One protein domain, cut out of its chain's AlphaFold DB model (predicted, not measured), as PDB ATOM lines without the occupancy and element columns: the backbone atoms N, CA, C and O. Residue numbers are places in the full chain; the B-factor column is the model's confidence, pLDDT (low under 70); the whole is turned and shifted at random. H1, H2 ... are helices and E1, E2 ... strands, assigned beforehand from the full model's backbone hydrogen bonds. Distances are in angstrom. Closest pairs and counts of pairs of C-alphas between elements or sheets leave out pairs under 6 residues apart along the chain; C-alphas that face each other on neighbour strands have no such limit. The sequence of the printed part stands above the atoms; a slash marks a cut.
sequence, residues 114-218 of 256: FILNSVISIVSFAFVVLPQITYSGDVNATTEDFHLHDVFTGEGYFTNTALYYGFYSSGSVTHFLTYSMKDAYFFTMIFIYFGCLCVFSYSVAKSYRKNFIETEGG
ATOM      1  N   PHE A 114     -41.378  21.025 315.595       89.31
ATOM      2  CA  PHE A 114     -42.051  19.827 316.088       89.31
ATOM      3  C   PHE A 114     -41.052  18.726 316.466       89.31
ATOM      4  O   PHE A 114     -41.148  18.154 317.547       89.31
ATOM      5  N   ILE A 115     -40.054  18.471 315.612       87.06
ATOM      6  CA  ILE A 115     -38.997  17.490 315.899       87.06
ATOM      7  C   ILE A 115     -38.205  17.905 317.143       87.06
ATOM      8  O   ILE A 115     -37.968  17.077 318.018       87.06
ATOM      9  N   LEU A 116     -37.836  19.184 317.249       88.50
ATOM     10  CA  LEU A 116     -37.114  19.712 318.405       88.50
ATOM     11  C   LEU A 116     -37.919  19.538 319.705       88.50
ATOM     12  O   LEU A 116     -37.387  19.012 320.678       88.50
ATOM     13  N   ASN A 117     -39.209  19.880 319.702       91.75
ATOM     14  CA  ASN A 117     -40.098  19.684 320.854       91.75
ATOM     15  C   ASN A 117     -40.305  18.206 321.197       91.75
ATOM     16  O   ASN A 117     -40.352  17.852 322.371       91.75
ATOM     17  N   SER A 118     -40.383  17.329 320.194       90.25
ATOM     18  CA  SER A 118     -40.491  15.884 320.408       90.25
ATOM     19  C   SER A 118     -39.247  15.324 321.109       90.25
ATOM     20  O   SER A 118     -39.367  14.589 322.087       90.25
ATOM     21  N   VAL A 119     -38.047  15.751 320.702       89.69
ATOM     22  CA  VAL A 119     -36.793  15.373 321.378       89.69
ATOM     23  C   VAL A 119     -36.757  15.890 322.819       89.69
ATOM     24  O   VAL A 119     -36.419  15.125 323.720       89.69
ATOM     25  N   ILE A 120     -37.142  17.149 323.053       91.88
ATOM     26  CA  ILE A 120     -37.225  17.720 324.410       91.88
ATOM     27  C   ILE A 120     -38.200  16.917 325.270       91.88
ATOM     28  O   ILE A 120     -37.864  16.563 326.393       91.88
ATOM     29  N   SER A 121     -39.374  16.578 324.732       91.62
ATOM     30  CA  SER A 121     -40.380  15.774 325.427       91.62
ATOM     31  C   SER A 121     -39.841  14.398 325.820       91.62
ATOM     32  O   SER A 121     -39.998  13.990 326.966       91.62
ATOM     33  N   ILE A 122     -39.122  13.712 324.923       92.12
ATOM     34  CA  ILE A 122     -38.495  12.414 325.223       92.12
ATOM     35  C   ILE A 122     -37.465  12.546 326.351       92.12
ATOM     36  O   ILE A 122     -37.449  11.717 327.259       92.12
ATOM     37  N   VAL A 123     -36.620  13.583 326.322       91.06
ATOM     38  CA  VAL A 123     -35.618  13.832 327.373       91.06
ATOM     39  C   VAL A 123     -36.301  14.143 328.707       91.06
ATOM     40  O   VAL A 123     -35.997  13.500 329.709       91.06
ATOM     41  N   SER A 124     -37.268  15.059 328.729       90.75
ATOM     42  CA  SER A 124     -38.036  15.387 329.934       90.75
ATOM     43  C   SER A 124     -38.779  14.171 330.483       90.75
ATOM     44  O   SER A 124     -38.762  13.922 331.686       90.75
ATOM     45  N   PHE A 125     -39.389  13.360 329.620       90.25
ATOM     46  CA  PHE A 125     -40.077  12.150 330.048       90.25
ATOM     47  C   PHE A 125     -39.102  11.142 330.662       90.25
ATOM     48  O   PHE A 125     -39.359  10.613 331.739       90.25
ATOM     49  N   ALA A 126     -37.953  10.921 330.021       89.12
ATOM     50  CA  ALA A 126     -36.966   9.951 330.471       89.12
ATOM     51  C   ALA A 126     -36.297  10.327 331.803       89.12
ATOM     52  O   ALA A 126     -36.067   9.451 332.634       89.12
ATOM     53  N   PHE A 127     -35.974  11.610 332.002       87.38
ATOM     54  CA  PHE A 127     -35.181  12.069 333.148       87.38
ATOM     55  C   PHE A 127     -35.998  12.717 334.266       87.38
ATOM     56  O   PHE A 127     -35.533  12.744 335.397       87.38
ATOM     57  N   VAL A 128     -37.196  13.230 333.988       87.75
ATOM     58  CA  VAL A 128     -38.028  13.903 334.998       87.75
ATOM     59  C   VAL A 128     -39.268  13.070 335.309       87.75
ATOM     60  O   VAL A 128     -39.513  12.734 336.464       87.75
ATOM     61  N   VAL A 129     -40.029  12.671 334.287       87.44
ATOM     62  CA  VAL A 129     -41.322  11.994 334.494       87.44
ATOM     63  C   VAL A 129     -41.149  10.539 334.941       87.44
ATOM     64  O   VAL A 129     -41.797  10.122 335.898       87.44
ATOM     65  N   LEU A 130     -40.265   9.762 334.301       86.62
ATOM     66  CA  LEU A 130     -40.047   8.353 334.654       86.62
ATOM     67  C   LEU A 130     -39.590   8.177 336.115       86.62
ATOM     68  O   LEU A 130     -40.239   7.405 336.824       86.62
ATOM     69  N   PRO A 131     -38.556   8.893 336.610       83.88
ATOM     70  CA  PRO A 131     -38.171   8.795 338.016       83.88
ATOM     71  C   PRO A 131     -39.301   9.221 338.959       83.88
ATOM     72  O   PRO A 131     -39.535   8.564 339.975       83.88
ATOM     73  N   GLN A 132     -40.046  10.274 338.608       81.25
ATOM     74  CA  GLN A 132     -41.157  10.768 339.422       81.25
ATOM     75  C   GLN A 132     -42.275   9.733 339.575       81.25
ATOM     76  O   GLN A 132     -42.789   9.563 340.680       81.25
ATOM     77  N   ILE A 133     -42.629   9.008 338.511       82.31
ATOM     78  CA  ILE A 133     -43.626   7.928 338.579       82.31
ATOM     79  C   ILE A 133     -43.136   6.811 339.506       82.31
ATOM     80  O   ILE A 133     -43.904   6.329 340.336       82.31
ATOM     81  N   THR A 134     -41.856   6.432 339.417       79.25
ATOM     82  CA  THR A 134     -41.297   5.385 340.287       79.25
ATOM     83  C   THR A 134     -41.241   5.795 341.758       79.25
ATOM     84  O   THR A 134     -41.455   4.954 342.617       79.25
ATOM     85  N   TYR A 135     -41.014   7.080 342.053       76.38
ATOM     86  CA  TYR A 135     -41.042   7.612 343.420       76.38
ATOM     87  C   TYR A 135     -42.464   7.737 343.978       76.38
ATOM     88  O   TYR A 135     -42.714   7.451 345.143       76.38
ATOM     89  N   SER A 136     -43.407   8.181 343.145       67.38
ATOM     90  CA  SER A 136     -44.779   8.470 343.577       67.38
ATOM     91  C   SER A 136     -45.621   7.210 343.776       67.38
ATOM     92  O   SER A 136     -46.671   7.295 344.401       67.38
ATOM     93  N   GLY A 137     -45.166   6.050 343.289       61.50
ATOM     94  CA  GLY A 137     -45.820   4.759 343.527       61.50
ATOM     95  C   GLY A 137     -45.976   4.391 345.011       61.50
ATOM     96  O   GLY A 137     -46.850   3.591 345.328       61.50
ATOM     97  N   ASP A 138     -45.194   5.010 345.904       57.78
ATOM     98  CA  ASP A 138     -45.275   4.810 347.358       57.78
ATOM     99  C   ASP A 138     -46.188   5.828 348.080       57.78
ATOM    100  O   ASP A 138     -46.467   5.673 349.270       57.78
ATOM    101  N   VAL A 139     -46.669   6.878 347.400       62.41
ATOM    102  CA  VAL A 139     -47.494   7.935 348.012       62.41
ATOM    103  C   VAL A 139     -48.964   7.701 347.663       62.41
ATOM    104  O   VAL A 139     -49.346   7.770 346.499       62.41
ATOM    105  N   ASN A 140     -49.795   7.439 348.678       58.19
ATOM    106  CA  ASN A 140     -51.242   7.241 348.540       58.19
ATOM    107  C   ASN A 140     -51.891   8.420 347.793       58.19
ATOM    108  O   ASN A 140     -52.107   9.484 348.375       58.19
ATOM    109  N   ALA A 141     -52.204   8.228 346.511       62.56
ATOM    110  CA  ALA A 141     -52.901   9.223 345.711       62.56
ATOM    111  C   ALA A 141     -54.327   9.395 346.247       62.56
ATOM    112  O   ALA A 141     -55.128   8.460 346.232       62.56
ATOM    113  N   THR A 142     -54.650  10.590 346.734       63.62
ATOM    114  CA  THR A 142     -56.034  10.986 346.994       63.62
ATOM    115  C   THR A 142     -56.724  11.180 345.651       63.62
ATOM    116  O   THR A 142     -56.401  12.105 344.903       63.62
ATOM    117  N   THR A 143     -57.630  10.268 345.316       65.31
ATOM    118  CA  THR A 143     -58.423  10.331 344.089       65.31
ATOM    119  C   THR A 143     -59.502  11.397 344.259       65.31
ATOM    120  O   THR A 143     -60.537  11.146 344.867       65.31
ATOM    121  N   GLU A 144     -59.226  12.603 343.774       73.12
ATOM    122  CA  GLU A 144     -60.248  13.629 343.548       73.12
ATOM    123  C   GLU A 144     -61.121  13.202 342.352       73.12
ATOM    124  O   GLU A 144     -60.621  12.569 341.417       73.12
ATOM    125  N   ASP A 145     -62.415  13.522 342.368       80.50
ATOM    126  CA  ASP A 145     -63.312  13.228 341.246       80.50
ATOM    127  C   ASP A 145     -63.036  14.174 340.064       80.50
ATOM    128  O   ASP A 145     -62.763  15.360 340.237       80.50
ATOM    129  N   PHE A 146     -63.107  13.654 338.835       81.50
ATOM    130  CA  PHE A 146     -62.835  14.437 337.626       81.50
ATOM    131  C   PHE A 146     -64.023  15.333 337.247       81.50
ATOM    132  O   PHE A 146     -65.110  14.833 336.929       81.50
ATOM    133  N   HIS A 147     -63.801  16.646 337.168       87.31
ATOM    134  CA  HIS A 147     -64.771  17.599 336.631       87.31
ATOM    135  C   HIS A 147     -64.341  18.155 335.263       87.31
ATOM    136  O   HIS A 147     -63.169  18.378 334.990       87.31
ATOM    137  N   LEU A 148     -65.301  18.447 334.374       86.88
ATOM    138  CA  LEU A 148     -64.993  18.993 333.037       86.88
ATOM    139  C   LEU A 148     -64.333  20.380 333.078       86.88
ATOM    140  O   LEU A 148     -63.582  20.727 332.168       86.88
ATOM    141  N   HIS A 149     -64.607  21.173 334.114       87.38
ATOM    142  CA  HIS A 149     -63.969  22.474 334.306       87.38
ATOM    143  C   HIS A 149     -62.455  22.339 334.553       87.38
ATOM    144  O   HIS A 149     -61.691  23.184 334.085       87.38
ATOM    145  N   ASP A 150     -62.018  21.229 335.153       84.56
ATOM    146  CA  ASP A 150     -60.610  20.925 335.431       84.56
ATOM    147  C   ASP A 150     -59.783  20.786 334.149       84.56
ATOM    148  O   ASP A 150     -58.580  21.019 334.156       84.56
ATOM    149  N   VAL A 151     -60.407  20.459 333.011       85.69
ATOM    150  CA  VAL A 151     -59.729  20.422 331.701       85.69
ATOM    151  C   VAL A 151     -59.313  21.821 331.248       85.69
ATOM    152  O   VAL A 151     -58.287  21.978 330.587       85.69
ATOM    153  N   PHE A 152     -60.107  22.838 331.591       85.88
ATOM    154  CA  PHE A 152     -59.839  24.220 331.207       85.88
ATOM    155  C   PHE A 152     -58.924  24.929 332.202       85.88
ATOM    156  O   PHE A 152     -58.091  25.728 331.779       85.88
ATOM    157  N   THR A 153     -59.055  24.640 333.500       84.31
ATOM    158  CA  THR A 153     -58.194  25.237 334.532       84.31
ATOM    159  C   THR A 153     -56.897  24.473 334.761       84.31
ATOM    160  O   THR A 153     -55.911  25.074 335.175       84.31
ATOM    161  N   GLY A 154     -56.860  23.170 334.472       80.50
ATOM    162  CA  GLY A 154     -55.724  22.301 334.794       80.50
ATOM    163  C   GLY A 154     -55.537  22.074 336.299       80.50
ATOM    164  O   GLY A 154     -54.458  21.657 336.720       80.50
ATOM    165  N   GLU A 155     -56.558  22.375 337.105       81.38
ATOM    166  CA  GLU A 155     -56.574  22.227 338.566       81.38
ATOM    167  C   GLU A 155     -57.403  20.997 338.989       81.38
ATOM    168  O   GLU A 155     -57.927  20.282 338.139       81.38
ATOM    169  N   GLY A 156     -57.484  20.696 340.289       81.81
ATOM    170  CA  GLY A 156     -58.242  19.542 340.792       81.81
ATOM    171  C   GLY A 156     -57.568  18.210 340.456       81.81
ATOM    172  O   GLY A 156     -56.421  17.987 340.834       81.81
ATOM    173  N   TYR A 157     -58.247  17.332 339.708       79.75
ATOM    174  CA  TYR A 157     -57.749  15.989 339.356       79.75
ATOM    175  C   TYR A 157     -56.305  15.979 338.816       79.75
ATOM    176  O   TYR A 157     -55.504  15.092 339.129       79.75
ATOM    177  N   PHE A 158     -55.938  16.988 338.022       80.19
ATOM    178  CA  PHE A 158     -54.619  17.062 337.395       80.19
ATOM    179  C   PHE A 158     -53.478  17.358 338.374       80.19
ATOM    180  O   PHE A 158     -52.339  17.010 338.063       80.19
ATOM    181  N   THR A 159     -53.739  17.919 339.561       81.25
ATOM    182  CA  THR A 159     -52.675  18.268 340.522       81.25
ATOM    183  C   THR A 159     -51.943  17.040 341.055       81.25
ATOM    184  O   THR A 159     -50.760  17.128 341.374       81.25
ATOM    185  N   ASN A 160     -52.618  15.886 341.097       75.50
ATOM    186  CA  ASN A 160     -52.053  14.602 341.529       75.50
ATOM    187  C   ASN A 160     -51.396  13.806 340.386       75.50
ATOM    188  O   ASN A 160     -51.032  12.643 340.559       75.50
ATOM    189  N   THR A 161     -51.236  14.406 339.203       80.38
ATOM    190  CA  THR A 161     -50.604  13.751 338.053       80.38
ATOM    191  C   THR A 161     -49.106  14.059 337.994       80.38
ATOM    192  O   THR A 161     -48.687  15.200 338.158       80.38
ATOM    193  N   ALA A 162     -48.282  13.069 337.631       78.38
ATOM    194  CA  ALA A 162     -46.819  13.202 337.516       78.38
ATOM    195  C   ALA A 162     -46.312  14.239 336.489       78.38
ATOM    196  O   ALA A 162     -45.123  14.561 336.465       78.38
ATOM    197  N   LEU A 163     -47.195  14.735 335.620       81.75
ATOM    198  CA  LEU A 163     -46.919  15.791 334.641       81.75
ATOM    199  C   LEU A 163     -47.220  17.197 335.180       81.75
ATOM    200  O   LEU A 163     -46.848  18.184 334.547       81.75
ATOM    201  N   TYR A 164     -47.895  17.304 336.326       83.44
ATOM    202  CA  TYR A 164     -48.208  18.582 336.940       83.44
ATOM    203  C   TYR A 164     -46.956  19.185 337.579       83.44
ATOM    204  O   TYR A 164     -46.248  18.526 338.339       83.44
ATOM    205  N   TYR A 165     -46.681  20.459 337.292       78.81
ATOM    206  CA  TYR A 165     -45.431  21.105 337.703       78.81
ATOM    207  C   TYR A 165     -45.232  21.122 339.232       78.81
ATOM    208  O   TYR A 165     -44.101  21.069 339.706       78.81
ATOM    209  N   GLY A 166     -46.320  21.202 340.005       76.56
ATOM    210  CA  GLY A 166     -46.283  21.242 341.469       76.56
ATOM    211  C   GLY A 166     -46.206  19.867 342.133       76.56
ATOM    212  O   GLY A 166     -46.038  19.788 343.344       76.56
ATOM    213  N   PHE A 167     -46.320  18.783 341.359       77.88
ATOM    214  CA  PHE A 167     -46.320  17.416 341.881       77.88
ATOM    215  C   PHE A 167     -44.903  16.876 342.125       77.88
ATOM    216  O   PHE A 167     -44.720  15.876 342.821       77.88
ATOM    217  N   TYR A 168     -43.878  17.530 341.568       78.62
ATOM    218  CA  TYR A 168     -42.491  17.103 341.722       78.62
ATOM    219  C   TYR A 168     -42.036  17.224 343.174       78.62
ATOM    220  O   TYR A 168     -41.941  18.313 343.743       78.62
ATOM    221  N   SER A 169     -41.742  16.072 343.772       73.19
ATOM    222  CA  SER A 169     -41.380  16.004 345.179       73.19
ATOM    223  C   SER A 169     -39.895  16.259 345.380       73.19
ATOM    224  O   SER A 169     -39.039  16.032 344.531       73.19
ATOM    225  N   SER A 170     -39.599  16.716 346.583       77.38
ATOM    226  CA  SER A 170     -38.287  17.110 347.064       77.38
ATOM    227  C   SER A 170     -37.409  15.910 347.491       77.38
ATOM    228  O   SER A 170     -36.257  16.099 347.882       77.38
ATOM    229  N   GLY A 171     -37.965  14.696 347.443       76.94
ATOM    230  CA  GLY A 171     -37.346  13.471 347.941       76.94
ATOM    231  C   GLY A 171     -36.234  12.901 347.059       76.94
ATOM    232  O   GLY A 171     -36.030  13.292 345.906       76.94
ATOM    233  N   SER A 172     -35.506  11.948 347.632       76.38
ATOM    234  CA  SER A 172     -34.492  11.153 346.944       76.38
ATOM    235  C   SER A 172     -34.976   9.716 346.794       76.38
ATOM    236  O   SER A 172     -35.352   9.094 347.787       76.38
ATOM    237  N   VAL A 173     -34.917   9.167 345.582       71.69
ATOM    238  CA  VAL A 173     -35.182   7.742 345.346       71.69
ATOM    239  C   VAL A 173     -33.916   6.961 345.664       71.69
ATOM    240  O   VAL A 173     -32.881   7.151 345.023       71.69
ATOM    241  N   THR A 174     -33.992   6.063 346.640       66.94
ATOM    242  CA  THR A 174     -32.902   5.149 346.994       66.94
ATOM    243  C   THR A 174     -33.240   3.737 346.522       66.94
ATOM    244  O   THR A 174     -33.745   2.930 347.295       66.94
ATOM    245  N   HIS A 175     -32.964   3.431 345.250       65.06
ATOM    246  CA  HIS A 175     -33.003   2.046 344.749       65.06
ATOM    247  C   HIS A 175     -31.593   1.444 344.624       65.06
ATOM    248  O   HIS A 175     -31.293   0.459 345.287       65.06
ATOM    249  N   PHE A 176     -30.708   2.051 343.822       61.88
ATOM    250  CA  PHE A 176     -29.315   1.589 343.630       61.88
ATOM    251  C   PHE A 176     -28.275   2.708 343.765       61.88
ATOM    252  O   PHE A 176     -27.176   2.490 344.266       61.88
ATOM    253  N   LEU A 177     -28.631   3.915 343.330       68.12
ATOM    254  CA  LEU A 177     -27.899   5.159 343.539       68.12
ATOM    255  C   LEU A 177     -28.900   6.161 344.109       68.12
ATOM    256  O   LEU A 177     -30.066   6.136 343.713       68.12
ATOM    257  N   THR A 178     -28.464   7.022 345.024       77.25
ATOM    258  CA  THR A 178     -29.307   8.098 345.551       77.25
ATOM    259  C   THR A 178     -29.613   9.075 344.420       77.25
ATOM    260  O   THR A 178     -28.741   9.832 343.997       77.25
ATOM    261  N   TYR A 179     -30.839   9.027 343.901       82.56
ATOM    262  CA  TYR A 179     -31.295   9.917 342.840       82.56
ATOM    263  C   TYR A 179     -32.138  11.036 343.446       82.56
ATOM    264  O   TYR A 179     -33.291  10.827 343.828       82.56
ATOM    265  N   SER A 180     -31.545  12.219 343.576       86.62
ATOM    266  CA  SER A 180     -32.233  13.413 344.069       86.62
ATOM    267  C   SER A 180     -33.112  14.018 342.975       86.62
ATOM    268  O   SER A 180     -32.599  14.477 341.952       86.62
ATOM    269  N   MET A 181     -34.427  14.094 343.204       83.31
ATOM    270  CA  MET A 181     -35.368  14.638 342.211       83.31
ATOM    271  C   MET A 181     -35.128  16.118 341.895       83.31
ATOM    272  O   MET A 181     -35.216  16.530 340.740       83.31
ATOM    273  N   LYS A 182     -34.769  16.917 342.908       86.44
ATOM    274  CA  LYS A 182     -34.494  18.358 342.754       86.44
ATOM    275  C   LYS A 182     -33.343  18.622 341.789       86.44
ATOM    276  O   LYS A 182     -33.467  19.432 340.871       86.44
ATOM    277  N   ASP A 183     -32.238  17.915 341.999       85.06
ATOM    278  CA  ASP A 183     -31.019  18.083 341.212       85.06
ATOM    279  C   ASP A 183     -31.252  17.602 339.781       85.06
ATOM    280  O   ASP A 183     -30.910  18.294 338.824       85.06
ATOM    281  N   ALA A 184     -31.909  16.450 339.629       87.25
ATOM    282  CA  ALA A 184     -32.296  15.910 338.336       87.25
ATOM    283  C   ALA A 184     -33.138  16.894 337.519       87.25
ATOM    284  O   ALA A 184     -32.826  17.145 336.353       87.25
ATOM    285  N   TYR A 185     -34.167  17.485 338.129       88.94
ATOM    286  CA  TYR A 185     -35.002  18.491 337.483       88.94
ATOM    287  C   TYR A 185     -34.175  19.709 337.054       88.94
ATOM    288  O   TYR A 185     -34.215  20.108 335.890       88.94
ATOM    289  N   PHE A 186     -33.369  20.257 337.967       90.56
ATOM    290  CA  PHE A 186     -32.552  21.438 337.708       90.56
ATOM    291  C   PHE A 186     -31.551  21.218 336.566       90.56
ATOM    292  O   PHE A 186     -31.515  21.992 335.608       90.56
ATOM    293  N   PHE A 187     -30.778  20.131 336.619       91.25
ATOM    294  CA  PHE A 187     -29.804  19.811 335.578       91.25
ATOM    295  C   PHE A 187     -30.467  19.481 334.244       91.25
ATOM    296  O   PHE A 187     -29.960  19.900 333.205       91.25
ATOM    297  N   THR A 188     -31.609  18.787 334.251       92.00
ATOM    298  CA  THR A 188     -32.348  18.488 333.018       92.00
ATOM    299  C   THR A 188     -32.869  19.768 332.369       92.00
ATOM    300  O   THR A 188     -32.706  19.944 331.163       92.00
ATOM    301  N   MET A 189     -33.411  20.706 333.151       91.69
ATOM    302  CA  MET A 189     -33.877  21.997 332.636       91.69
ATOM    303  C   MET A 189     -32.733  22.848 332.083       91.69
ATOM    304  O   MET A 189     -32.853  23.393 330.987       91.69
ATOM    305  N   ILE A 190     -31.596  22.907 332.782       94.81
ATOM    306  CA  ILE A 190     -30.379  23.565 332.287       94.81
ATOM    307  C   ILE A 190     -29.924  22.934 330.972       94.81
ATOM    308  O   ILE A 190     -29.673  23.639 329.995       94.81
ATOM    309  N   PHE A 191     -29.840  21.606 330.928       93.94
ATOM    310  CA  PHE A 191     -29.402  20.877 329.747       93.94
ATOM    311  C   PHE A 191     -30.323  21.129 328.551       93.94
ATOM    312  O   PHE A 191     -29.838  21.414 327.456       93.94
ATOM    313  N   ILE A 192     -31.642  21.093 328.758       94.25
ATOM    314  CA  ILE A 192     -32.627  21.413 327.723       94.25
ATOM    315  C   ILE A 192     -32.467  22.864 327.276       94.25
ATOM    316  O   ILE A 192     -32.407  23.109 326.075       94.25
ATOM    317  N   TYR A 193     -32.345  23.820 328.198       93.94
ATOM    318  CA  TYR A 193     -32.215  25.238 327.866       93.94
ATOM    319  C   TYR A 193     -30.969  25.520 327.015       93.94
ATOM    320  O   TYR A 193     -31.080  26.064 325.914       93.94
ATOM    321  N   PHE A 194     -29.789  25.093 327.476       95.56
ATOM    322  CA  PHE A 194     -28.543  25.279 326.730       95.56
ATOM    323  C   PHE A 194     -28.528  24.471 325.432       95.56
ATOM    324  O   PHE A 194     -28.074  24.973 324.406       95.56
ATOM    325  N   GLY A 195     -29.062  23.249 325.443       93.56
ATOM    326  CA  GLY A 195     -29.212  22.430 324.243       93.56
ATOM    327  C   GLY A 195     -30.080  23.117 323.191       93.56
ATOM    328  O   GLY A 195     -29.675  23.220 322.034       93.56
ATOM    329  N   CYS A 196     -31.230  23.661 323.596       93.00
ATOM    330  CA  CYS A 196     -32.120  24.425 322.726       93.00
ATOM    331  C   CYS A 196     -31.443  25.678 322.190       93.00
ATOM    332  O   CYS A 196     -31.520  25.928 320.991       93.00
ATOM    333  N   LEU A 197     -30.750  26.435 323.045       93.50
ATOM    334  CA  LEU A 197     -30.023  27.633 322.641       93.50
ATOM    335  C   LEU A 197     -28.955  27.287 321.601       93.50
ATOM    336  O   LEU A 197     -28.957  27.864 320.520       93.50
ATOM    337  N   CYS A 198     -28.111  26.290 321.862       93.75
ATOM    338  CA  CYS A 198     -27.081  25.842 320.926       93.75
ATOM    339  C   CYS A 198     -27.671  25.369 319.591       93.75
ATOM    340  O   CYS A 198     -27.181  25.754 318.529       93.75
ATOM    341  N   VAL A 199     -28.729  24.554 319.623       91.25
ATOM    342  CA  VAL A 199     -29.388  24.037 318.415       91.25
ATOM    343  C   VAL A 199     -30.060  25.162 317.631       91.25
ATOM    344  O   VAL A 199     -29.923  25.220 316.409       91.25
ATOM    345  N   PHE A 200     -30.746  26.079 318.310       88.94
ATOM    346  CA  PHE A 200     -31.366  27.242 317.690       88.94
ATOM    347  C   PHE A 200     -30.313  28.160 317.068       88.94
ATOM    348  O   PHE A 200     -30.396  28.457 315.878       88.94
ATOM    349  N   SER A 201     -29.271  28.527 317.817       91.94
ATOM    350  CA  SER A 201     -28.150  29.331 317.323       91.94
ATOM    351  C   SER A 201     -27.466  28.678 316.127       91.94
ATOM    352  O   SER A 201     -27.211  29.350 315.130       91.94
ATOM    353  N   TYR A 202     -27.215  27.367 316.172       90.31
ATOM    354  CA  TYR A 202     -26.634  26.641 315.045       90.31
ATOM    355  C   TYR A 202     -27.551  26.650 313.819       90.31
ATOM    356  O   TYR A 202     -27.085  26.900 312.707       90.31
ATOM    357  N   SER A 203     -28.850  26.406 313.999       87.31
ATOM    358  CA  SER A 203     -29.828  26.438 312.910       87.31
ATOM    359  C   SER A 203     -29.942  27.823 312.286       87.31
ATOM    360  O   SER A 203     -29.944  27.929 311.060       87.31
ATOM    361  N   VAL A 204     -29.971  28.882 313.100       86.31
ATOM    362  CA  VAL A 204     -29.981  30.273 312.631       86.31
ATOM    363  C   VAL A 204     -28.683  30.595 311.903       86.31
ATOM    364  O   VAL A 204     -28.740  31.088 310.783       86.31
ATOM    365  N   ALA A 205     -27.522  30.250 312.461       87.50
ATOM    366  CA  ALA A 205     -26.234  30.472 311.811       87.50
ATOM    367  C   ALA A 205     -26.141  29.719 310.478       87.50
ATOM    368  O   ALA A 205     -25.720  30.279 309.472       87.50
ATOM    369  N   LYS A 206     -26.577  28.456 310.431       83.75
ATOM    370  CA  LYS A 206     -26.623  27.661 309.198       83.75
ATOM    371  C   LYS A 206     -27.580  28.270 308.174       83.75
ATOM    372  O   LYS A 206     -27.223  28.348 307.002       83.75
ATOM    373  N   SER A 207     -28.763  28.697 308.607       82.12
ATOM    374  CA  SER A 207     -29.746  29.380 307.763       82.12
ATOM    375  C   SER A 207     -29.176  30.688 307.216       82.12
ATOM    376  O   SER A 207     -29.243  30.931 306.017       82.12
ATOM    377  N   TYR A 208     -28.523  31.483 308.062       80.38
ATOM    378  CA  TYR A 208     -27.866  32.724 307.677       80.38
ATOM    379  C   TYR A 208     -26.750  32.473 306.662       80.38
ATOM    380  O   TYR A 208     -26.761  33.082 305.601       80.38
ATOM    381  N   ARG A 209     -25.845  31.513 306.903       80.19
ATOM    382  CA  ARG A 209     -24.793  31.171 305.928       80.19
ATOM    383  C   ARG A 209     -25.369  30.720 304.587       80.19
ATOM    384  O   ARG A 209     -24.875  31.138 303.548       80.19
ATOM    385  N   LYS A 210     -26.409  29.883 304.602       73.31
ATOM    386  CA  LYS A 210     -27.033  29.371 303.377       73.31
ATOM    387  C   LYS A 210     -27.764  30.469 302.598       73.31
ATOM    388  O   LYS A 210     -27.699  30.500 301.381       73.31
ATOM    389  N   ASN A 211     -28.463  31.360 303.294       70.56
ATOM    390  CA  ASN A 211     -29.235  32.418 302.644       70.56
ATOM    391  C   ASN A 211     -28.370  33.620 302.237       70.56
ATOM    392  O   ASN A 211     -28.653  34.232 301.215       70.56
ATOM    393  N   PHE A 212     -27.336  33.953 303.012       67.06
ATOM    394  CA  PHE A 212     -26.493  35.131 302.804       67.06
ATOM    395  C   PHE A 212     -25.197  34.787 302.051       67.06
ATOM    396  O   PHE A 212     -24.973  35.288 300.960       67.06
ATOM    397  N   ILE A 213     -24.386  33.851 302.558       60.47
ATOM    398  CA  ILE A 213     -23.029  33.593 302.034       60.47
ATOM    399  C   ILE A 213     -23.051  32.777 300.732       60.47
ATOM    400  O   ILE A 213     -22.326  33.104 299.796       60.47
ATOM    401  N   GLU A 214     -23.882  31.735 300.626       56.00
ATOM    402  CA  GLU A 214     -24.014  30.976 299.363       56.00
ATOM    403  C   GLU A 214     -24.704  31.800 298.257       56.00
ATOM    404  O   GLU A 214     -24.470  31.558 297.072       56.00
ATOM    405  N   THR A 215     -25.493  32.812 298.632       54.00
ATOM    406  CA  THR A 215     -26.103  33.770 297.695       54.00
ATOM    407  C   THR A 215     -25.137  34.898 297.314       54.00
ATOM    408  O   THR A 215     -25.215  35.407 296.206       54.00
ATOM    409  N   GLU A 216     -24.185  35.274 298.168       53.94
ATOM    410  CA  GLU A 216     -23.151  36.262 297.822       53.94
ATOM    411  C   GLU A 216     -21.960  35.645 297.062       53.94
ATOM    412  O   GLU A 216     -21.375  36.296 296.200       53.94
ATOM    413  N   GLY A 217     -21.608  34.382 297.324       51.88
ATOM    414  CA  GLY A 217     -20.371  33.763 296.828       51.88
ATOM    415  C   GLY A 217     -20.437  33.067 295.462       51.88
ATOM    416  O   GLY A 217     -19.413  32.563 295.000       51.88
ATOM    417  N   GLY A 218     -21.600  32.979 294.804       56.00
ATOM    418  CA  GLY A 218     -21.735  32.086 293.642       56.00
ATOM    419  C   GLY A 218     -22.978  32.255 292.775       56.00
ATOM    420  O   GLY A 218     -23.508  31.277 292.248       56.00
TER     421      GLY A 218
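AT A GLANCE: This is residues 114 to 218 of the 256 residues of an uncharacterized protein of Callosobruchus maculatus (UniProt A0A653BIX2). Two long helices, H1 and H4, run side by side in opposite ways, with residues 201 to 218 sticking out; near their joined end the E1-E2 hairpin juts to one side and a loop bearing short H2 and H3 swings to the other. The 105 printed residues, mostly helix, run H1 H2 H3 E1 E2 H4; the whole is extended, radius of gyration 20.0 A, spans 67 by 41 by 16 A.

HOW THE PARTS SIT: H1, residues 114 to 136, touches residues 181 to 192 alone of H4, residues 181 to 216, at a shallow tilt of 6 degrees, opposite ways; the closest C-alphas, of Val 128 and Tyr 185, are 6.0 A apart. H2, residues 149 to 153, and H3, residues 156 to 160, only just touch, with 3 pairs of C-alphas within 8 A, and only at the corner; their closest C-alphas, of Asp 150 and Gly 156, are 6.0 A apart. E1, residues 172 to 174, and E2, residues 178 to 180, form an antiparallel hairpin; N 173 and O 179 are 2.9 A apart, within hydrogen-bond range. O i to N i+4 pairs are within range throughout H2, in 17 of 19 in H1, 30 of 32 in H4 and 0 of 1 in H3, which has 1 of 2 O i to N i+3 pairs.

IN THESE COORDINATES: H1 spans 29.9 A from C-alpha 114 at (-42.051, 19.827, 316.088); H4 spans 50.9 A to C-alpha 216 at (-23.151, 36.262, 297.822).

THE WHOLE: The printed part has no cut; links H1 to H2 and H3 to E1 are long. Residues 136 to 143, 174 to 177 and 212 to 218 have pLDDT under 70.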